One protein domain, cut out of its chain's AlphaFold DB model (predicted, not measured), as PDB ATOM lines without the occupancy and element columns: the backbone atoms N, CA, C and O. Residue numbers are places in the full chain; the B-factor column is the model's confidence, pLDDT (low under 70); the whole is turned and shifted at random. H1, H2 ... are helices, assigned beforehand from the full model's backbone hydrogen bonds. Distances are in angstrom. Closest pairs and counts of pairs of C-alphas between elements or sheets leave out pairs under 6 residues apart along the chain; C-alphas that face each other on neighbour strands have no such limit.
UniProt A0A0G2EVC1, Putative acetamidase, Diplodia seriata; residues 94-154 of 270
ATOM      1  N   PHE A  94     144.086 184.163 157.515       86.12
ATOM      2  CA  PHE A  94     143.756 185.576 157.307       86.12
ATOM      3  C   PHE A  94     142.385 185.932 157.852       86.12
ATOM      4  O   PHE A  94     142.233 186.954 158.509       86.12
ATOM      5  N   TYR A  95     141.404 185.077 157.581       83.38
ATOM      6  CA  TYR A  95     140.019 185.292 157.997       83.38
ATOM      7  C   TYR A  95     139.799 185.116 159.500       83.38
ATOM      8  O   TYR A  95     138.747 185.494 159.997       83.38
ATOM      9  N   THR A  96     140.756 184.523 160.212       88.12
ATOM     10  CA  THR A  96     140.690 184.323 161.664       88.12
ATOM     11  C   THR A  96     141.863 184.986 162.384       88.12
ATOM     12  O   THR A  96     142.216 184.565 163.486       88.12
ATOM     13  N   ALA A  97     142.531 185.960 161.757       91.94
ATOM     14  CA  ALA A  97     143.741 186.572 162.305       91.94
ATOM     15  C   ALA A  97     143.473 187.304 163.633       91.94
ATOM     16  O   ALA A  97     144.312 187.296 164.530       91.94
ATOM     17  N   ASP A  98     142.286 187.880 163.781       93.56
ATOM     18  CA  ASP A  98     141.796 188.545 164.988       93.56
ATOM     19  C   ASP A  98     141.169 187.569 166.006       93.56
ATOM     20  O   ASP A  98     140.722 187.985 167.068       93.56
ATOM     21  N   GLY A  99     141.111 186.265 165.705       91.94
ATOM     22  CA  GLY A  99     140.396 185.292 166.535       91.94
ATOM     23  C   GLY A  99     138.875 185.497 166.559       91.94
ATOM     24  O   GLY A  99     138.220 185.102 167.527       91.94
ATOM     25  N   GLY A 100     138.316 186.130 165.521       92.00
ATOM     26  CA  GLY A 100     136.889 186.433 165.418       92.00
ATOM     27  C   GLY A 100     136.416 187.505 166.399       92.00
ATOM     28  O   GLY A 100     135.234 187.526 166.739       92.00
ATOM     29  N   GLU A 101     137.324 188.343 166.896       92.56
ATOM     30  CA  GLU A 101     137.013 189.392 167.862       92.56
ATOM     31  C   GLU A 101     136.094 190.459 167.271       92.56
ATOM     32  O   GLU A 101     135.107 190.820 167.914       92.56
ATOM     33  N   ASP A 102     136.340 190.889 166.031       91.31
ATOM     34  CA  ASP A 102     135.493 191.888 165.373       91.31
ATOM     35  C   ASP A 102     134.070 191.348 165.196       91.31
ATOM     36  O   ASP A 102     133.096 191.992 165.580       91.31
ATOM     37  N   ILE A 103     133.942 190.106 164.713       91.12
ATOM     38  CA  ILE A 103     132.637 189.446 164.567       91.12
ATOM     39  C   ILE A 103     131.941 189.354 165.926       91.12
ATOM     40  O   ILE A 103     130.760 189.674 166.042       91.12
ATOM     41  N   ARG A 104     132.662 188.922 166.966       91.81
ATOM     42  CA  ARG A 104     132.093 188.761 168.305       91.81
ATOM     43  C   ARG A 104     131.583 190.080 168.862       91.81
ATOM     44  O   ARG A 104     130.478 190.111 169.401       91.81
ATOM     45  N   ARG A 105     132.354 191.152 168.712       92.62
ATOM     46  CA  ARG A 105     131.977 192.487 169.170       92.62
ATOM     47  C   ARG A 105     130.697 192.975 168.494       92.62
ATOM     48  O   ARG A 105     129.803 193.440 169.195       92.62
ATOM     49  N   GLU A 106     130.594 192.829 167.177       92.75
ATOM     50  CA  GLU A 106     129.423 193.279 166.416       92.75
ATOM     51  C   GLU A 106     128.171 192.445 166.729       92.75
ATOM     52  O   GLU A 106     127.101 193.007 166.964       92.75
ATOM     53  N   VAL A 107     128.289 191.113 166.827       90.75
ATOM     54  CA  VAL A 107     127.148 190.255 167.208       90.75
ATOM     55  C   VAL A 107     126.652 190.589 168.617       90.75
ATOM     56  O   VAL A 107     125.449 190.751 168.825       90.75
ATOM     57  N   LEU A 108     127.563 190.747 169.584       91.44
ATOM     58  CA  LEU A 108     127.194 191.109 170.956       91.44
ATOM     59  C   LEU A 108     126.564 192.503 171.040       91.44
ATOM     60  O   LEU A 108     125.645 192.697 171.832       91.44
ATOM     61  N   ALA A 109     127.019 193.456 170.221       94.56
ATOM     62  CA  ALA A 109     126.414 194.782 170.131       94.56
ATOM     63  C   ALA A 109     124.988 194.733 169.553       94.56
ATOM     64  O   ALA A 109     124.130 195.499 169.990       94.56
ATOM     65  N   GLY A 110     124.725 193.822 168.611       93.38
ATOM     66  CA  GLY A 110     123.389 193.592 168.055       93.38
ATOM     67  C   GLY A 110     122.417 192.896 169.017       93.38
ATOM     68  O   GLY A 110     121.209 193.061 168.887       93.38
ATOM     69  N   GLY A 111     122.925 192.135 169.994       92.50
ATOM     70  CA  GLY A 111     122.112 191.424 170.991       92.50
ATOM     71  C   GLY A 111     121.418 190.155 170.474       92.50
ATOM     72  O   GLY A 111     120.660 189.525 171.214       92.50
ATOM     73  N   GLU A 112     121.676 189.757 169.229       89.25
ATOM     74  CA  GLU A 112     121.151 188.526 168.639       89.25
ATOM     75  C   GLU A 112     122.041 187.316 168.976       89.25
ATOM     76  O   GLU A 112     123.263 187.448 169.101       89.25
ATOM     77  N   PRO A 113     121.468 186.104 169.114       90.06
ATOM     78  CA  PRO A 113     122.268 184.901 169.297       90.06
ATOM     79  C   PRO A 113     123.087 184.595 168.040       90.06
ATOM     80  O   PRO A 113     122.634 184.803 166.912       90.06
ATOM     81  N   PHE A 114     124.268 184.002 168.220       89.50
ATOM     82  CA  PHE A 114     125.041 183.533 167.079       89.50
ATOM     83  C   PHE A 114     124.276 182.476 166.279       89.50
ATOM     84  O   PHE A 114     123.649 181.557 166.813       89.50
ATOM     85  N   ILE A 115     124.423 182.540 164.957       85.94
ATOM     86  CA  ILE A 115     124.103 181.407 164.094       85.94
ATOM     87  C   ILE A 115     125.140 180.303 164.385       85.94
ATOM     88  O   ILE A 115     126.335 180.583 164.273       85.94
ATOM     89  N   PRO A 116     124.743 179.046 164.675       84.69
ATOM     90  CA  PRO A 116     125.674 178.014 165.158       84.69
ATOM     91  C   PRO A 116     126.918 177.789 164.282       84.69
ATOM     92  O   PRO A 116     128.026 177.614 164.780       84.69
ATOM     93  N   HIS A 117     126.764 177.833 162.955       77.50
ATOM     94  CA  HIS A 117     127.889 177.663 162.029       77.50
ATOM     95  C   HIS A 117     128.844 178.871 162.016       77.50
ATOM     96  O   HIS A 117     130.038 178.702 161.778       77.50
ATOM     97  N   VAL A 118     128.338 180.077 162.297       80.75
ATOM     98  CA  VAL A 118     129.158 181.288 162.459       80.75
ATOM     99  C   VAL A 118     129.897 181.233 163.790       80.75
ATOM    100  O   VAL A 118     131.097 181.484 163.828       80.75
ATOM    101  N   GLU A 119     129.222 180.819 164.862       87.88
ATOM    102  CA  GLU A 119     129.842 180.622 166.175       87.88
ATOM    103  C   GLU A 119     131.017 179.638 166.110       87.88
ATOM    104  O   GLU A 119     132.104 179.922 166.614       87.88
ATOM    105  N   ALA A 120     130.834 178.510 165.418       82.75
ATOM    106  CA  ALA A 120     131.885 177.515 165.223       82.75
ATOM    107  C   ALA A 120     133.121 178.078 164.496       82.75
ATOM    108  O   ALA A 120     134.245 177.657 164.775       82.75
ATOM    109  N   LEU A 121     132.934 179.033 163.577       79.12
ATOM    110  CA  LEU A 121     134.030 179.733 162.906       79.12
ATOM    111  C   LEU A 121     134.713 180.739 163.843       79.12
ATOM    112  O   LEU A 121     135.939 180.749 163.943       79.12
ATOM    113  N   VAL A 122     133.920 181.556 164.536       86.06
ATOM    114  CA  VAL A 122     134.376 182.619 165.448       86.06
ATOM    115  C   VAL A 122     135.152 182.055 166.640       86.06
ATOM    116  O   VAL A 122     136.116 182.658 167.103       86.06
ATOM    117  N   ASN A 123     134.789 180.861 167.106       86.56
ATOM    118  CA  ASN A 123     135.430 180.203 168.245       86.56
ATOM    119  C   ASN A 123     136.578 179.259 167.842       86.56
ATOM    120  O   ASN A 123     137.126 178.548 168.685       86.56
ATOM    121  N   ARG A 124     136.963 179.233 166.560       80.00
ATOM    122  CA  ARG A 124     137.953 178.283 166.027       80.00
ATOM    123  C   ARG A 124     139.393 178.579 166.453       80.00
ATOM    124  O   ARG A 124     140.247 177.700 166.350       80.00
ATOM    125  N   GLY A 125     139.691 179.801 166.886       79.50
ATOM    126  CA  GLY A 125     141.061 180.228 167.142       79.50
ATOM    127  C   GLY A 125     141.172 181.415 168.086       79.50
ATOM    128  O   GLY A 125     140.182 181.967 168.550       79.50
ATOM    129  N   LYS A 126     142.418 181.782 168.376       88.88
ATOM    130  CA  LYS A 126     142.780 182.976 169.144       88.88
ATOM    131  C   LYS A 126     143.390 184.013 168.200       88.88
ATOM    132  O   LYS A 126     143.966 183.600 167.187       88.88
ATOM    133  N   PRO A 127     143.324 185.312 168.539       93.50
ATOM    134  CA  PRO A 127     144.050 186.331 167.797       93.50
ATOM    135  C   PRO A 127     145.534 185.977 167.701       93.50
ATOM    136  O   PRO A 127     146.139 185.479 168.657       93.50
ATOM    137  N   ILE A 128     146.122 186.239 166.538       93.62
ATOM    138  CA  ILE A 128     147.561 186.094 166.325       93.62
ATOM    139  C   ILE A 128     148.281 187.395 166.685       93.62
ATOM    140  O   ILE A 128     147.701 188.478 166.687       93.62
ATOM    141  N   SER A 129     149.577 187.306 166.984       96.06
ATOM    142  CA  SER A 129     150.376 188.502 167.258       96.06
ATOM    143  C   SER A 129     150.557 189.360 166.004       96.06
ATOM    144  O   SER A 129     150.554 188.853 164.880       96.06
ATOM    145  N   VAL A 130     150.835 190.653 166.192       96.69
ATOM    146  CA  VAL A 130     151.179 191.572 165.092       96.69
ATOM    147  C   VAL A 130     152.337 191.026 164.249       96.69
ATOM    148  O   VAL A 130     152.282 191.055 163.024       96.69
ATOM    149  N   TYR A 131     153.367 190.454 164.882       94.75
ATOM    150  CA  TYR A 131     154.480 189.833 164.160       94.75
ATOM    151  C   TYR A 131     154.021 188.666 163.271       94.75
ATOM    152  O   TYR A 131     154.413 188.596 162.103       94.75
ATOM    153  N   ALA A 132     153.181 187.768 163.798       92.31
ATOM    154  CA  ALA A 132     152.631 186.648 163.039       92.31
ATOM    155  C   ALA A 132     151.739 187.134 161.887       92.31
ATOM    156  O   ALA A 132     151.838 186.615 160.776       92.31
ATOM    157  N   TYR A 133     150.946 188.182 162.117       94.31
ATOM    158  CA  TYR A 133     150.145 188.835 161.084       94.31
ATOM    159  C   TYR A 133     151.007 189.419 159.953       94.31
ATOM    160  O   TYR A 133     150.673 189.266 158.778       94.31
ATOM    161  N   TRP A 134     152.166 190.007 160.262       94.25
ATOM    162  CA  TRP A 134     153.123 190.442 159.236       94.25
ATOM    163  C   TRP A 134     153.718 189.273 158.443       94.25
ATOM    164  O   TRP A 134     153.859 189.376 157.223       94.25
ATOM    165  N   GLN A 135     154.036 188.145 159.093       92.25
ATOM    166  CA  GLN A 135     154.491 186.947 158.369       92.25
ATOM    167  C   GLN A 135     153.407 186.440 157.418       92.25
ATOM    168  O   GLN A 135     153.680 186.143 156.256       92.25
ATOM    169  N   LEU A 136     152.168 186.420 157.902       89.88
ATOM    170  CA  LEU A 136     150.996 186.018 157.147       89.88
ATOM    171  C   LEU A 136     150.773 186.934 155.923       89.88
ATOM    172  O   LEU A 136     150.576 186.435 154.815       89.88
ATOM    173  N   ASN A 137     150.941 188.255 156.073       93.25
ATOM    174  CA  ASN A 137     150.941 189.235 154.973       93.25
ATOM    175  C   ASN A 137     152.012 188.988 153.917       93.25
ATOM    176  O   ASN A 137     151.689 189.010 152.730       93.25
ATOM    177  N   LYS A 138     153.258 188.693 154.297       88.88
ATOM    178  CA  LYS A 138     154.294 188.336 153.310       88.88
ATOM    179  C   LYS A 138     153.877 187.119 152.485       88.88
ATOM    180  O   LYS A 138     153.936 187.150 151.260       88.88
ATOM    181  N   MET A 139     153.353 186.093 153.153       85.62
ATOM    182  CA  MET A 139     152.879 184.890 152.474       85.62
ATOM    183  C   MET A 139     151.678 185.177 151.552       85.62
ATOM    184  O   MET A 139     151.612 184.606 150.466       85.62
ATOM    185  N   LYS A 140     150.742 186.066 151.929       89.06
ATOM    186  CA  LYS A 140     149.632 186.488 151.044       89.06
ATOM    187  C   LYS A 140     150.147 187.124 149.770       89.06
ATOM    188  O   LYS A 140     149.737 186.696 148.695       89.06
ATOM    189  N   HIS A 141     151.075 188.070 149.878       90.69
ATOM    190  CA  HIS A 141     151.653 188.735 148.712       90.69
ATOM    191  C   HIS A 141     152.349 187.746 147.769       90.69
ATOM    192  O   HIS A 141     152.156 187.812 146.555       90.69
ATOM    193  N   GLU A 142     153.098 186.778 148.304       86.56
ATOM    194  CA  GLU A 142     153.716 185.723 147.492       86.56
ATOM    195  C   GLU A 142     152.671 184.888 146.738       86.56
ATOM    196  O   GLU A 142     152.833 184.616 145.547       86.56
ATOM    197  N   GLN A 143     151.576 184.498 147.398       84.06
ATOM    198  CA  GLN A 143     150.507 183.729 146.752       84.06
ATOM    199  C   GLN A 143     149.748 184.552 145.708       84.06
ATOM    200  O   GLN A 143     149.486 184.050 144.615       84.06
ATOM    201  N   GLN A 144     149.451 185.820 146.003       89.50
ATOM    202  CA  GLN A 144     148.847 186.755 145.054       89.50
ATOM    203  C   GLN A 144     149.704 186.902 143.796       89.50
ATOM    204  O   GLN A 144     149.189 186.779 142.682       89.50
ATOM    205  N   LYS A 145     151.023 187.075 143.964       89.12
ATOM    206  CA  LYS A 145     151.962 187.143 142.841       89.12
ATOM    207  C   LYS A 145     151.934 185.858 142.016       89.12
ATOM    208  O   LYS A 145     151.797 185.926 140.803       89.12
ATOM    209  N   ARG A 146     152.010 184.686 142.652       85.81
ATOM    210  CA  ARG A 146     151.983 183.394 141.939       85.81
ATOM    211  C   ARG A 146     150.697 183.197 141.139       85.81
ATOM    212  O   ARG A 146     150.744 182.661 140.033       85.81
ATOM    213  N   TYR A 147     149.555 183.611 141.687       88.25
ATOM    214  CA  TYR A 147     148.277 183.529 140.983       88.25
ATOM    215  C   TYR A 147     148.237 184.482 139.784       88.25
ATOM    216  O   TYR A 147     147.826 184.080 138.695       88.25
ATOM    217  N   LEU A 148     148.743 185.707 139.960       90.56
ATOM    218  CA  LEU A 148     148.876 186.691 138.888       90.56
ATOM    219  C   LEU A 148     149.823 186.212 137.780       90.56
ATOM    220  O   LEU A 148     149.473 186.298 136.607       90.56
ATOM    221  N   ASP A 149     150.987 185.661 138.134       87.88
ATOM    222  CA  ASP A 149     151.943 185.092 137.179       87.88
ATOM    223  C   ASP A 149     151.280 183.974 136.363       87.88
ATOM    224  O   ASP A 149     151.384 183.946 135.137       87.88
ATOM    225  N   LYS A 150     150.529 183.084 137.030       87.94
ATOM    226  CA  LYS A 150     149.774 182.020 136.363       87.94
ATOM    227  C   LYS A 150     148.736 182.598 135.403       87.94
ATOM    228  O   LYS A 150     148.707 182.188 134.247       87.94
ATOM    229  N   TRP A 151     147.917 183.551 135.844       90.56
ATOM    230  CA  TRP A 151     146.930 184.211 134.983       90.56
ATOM    231  C   TRP A 151     147.597 184.839 133.754       90.56
ATOM    232  O   TRP A 151     147.146 184.654 132.624       90.56
ATOM    233  N   ASN A 152     148.720 185.524 133.966       91.25
ATOM    234  CA  ASN A 152     149.485 186.188 132.920       91.25
ATOM    235  C   ASN A 152     150.227 185.229 131.988       91.25
ATOM    236  O   ASN A 152     150.625 185.659 130.907       91.25
ATOM    237  N   ALA A 153     150.405 183.962 132.360       90.50
ATOM    238  CA  ALA A 153     151.037 182.930 131.539       90.50
ATOM    239  C   ALA A 153     150.023 182.084 130.754       90.50
ATOM    240  O   ALA A 153     150.347 181.585 129.679       90.50
ATOM    241  N   VAL A 154     148.789 181.939 131.248       88.75
ATOM    242  CA  VAL A 154     147.761 181.139 130.569       88.75
ATOM    243  C   VAL A 154     147.393 181.778 129.231       88.75
ATOM    244  O   VAL A 154     147.137 182.982 129.134       88.75
TER     245      VAL A 154
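This is residues 94 to 154 of the 270 residues of the protein "Putative acetamidase" of Diplodia seriata (UniProt A0A0G2EVC1). One long helix, H3, reaches out as an arm from a small, loose head of two short helices, H1 and H2, making an open V with the unnamed residues 94 to 100 in its gap. Residues 141 to 154 of the arm stick out free at one end, and residues 108 to 113 stand free at the other. The printed part has 61 residues with three named helices, H1, H2 and H3 in chain order, and no named strand; the class is all helix. It is only just extended, close to loose, with a radius of gyration of the C-alphas of 16.1 A, and it spans 49 by 28 by 17 A.

H3, residues 130 to 153, is 34.6 A from first to last C-alpha; C-alpha 130 is at (151.179, 191.572, 165.092), and C-alpha 153 is at (151.037, 182.930, 131.539). H2 is residues 116 to 122, 9.8 A long. H1 is residues 101 to 110, 14.3 A long, and begins with C-alpha 101 at (137.013, 189.392, 167.862).

H3 touches no helix; it is apart from H1 and from H2. H1 and H2 only just touch, with 3 pairs of C-alphas within 8 A, the closest being those of Ile 103 and Val 122, 7.1 A apart. The two form a helical hairpin, running opposite ways at a steep tilt of 44 degrees. In H1, H2 and H3 every O i to N i+4 pair is within hydrogen-bond range.

The two C-alphas farthest apart are those of Gly 111 and Ala 153, at 49.7 A. Without the stretches that stand free, the body of 41 residues spans 33 by 16 by 13 A. The printed part has no cut. The link from H1 to H2 is tight, and that from H2 to H3, of 7 residues, is short. The mean pLDDT of the printed part is 89.3, and no printed residue is under 70.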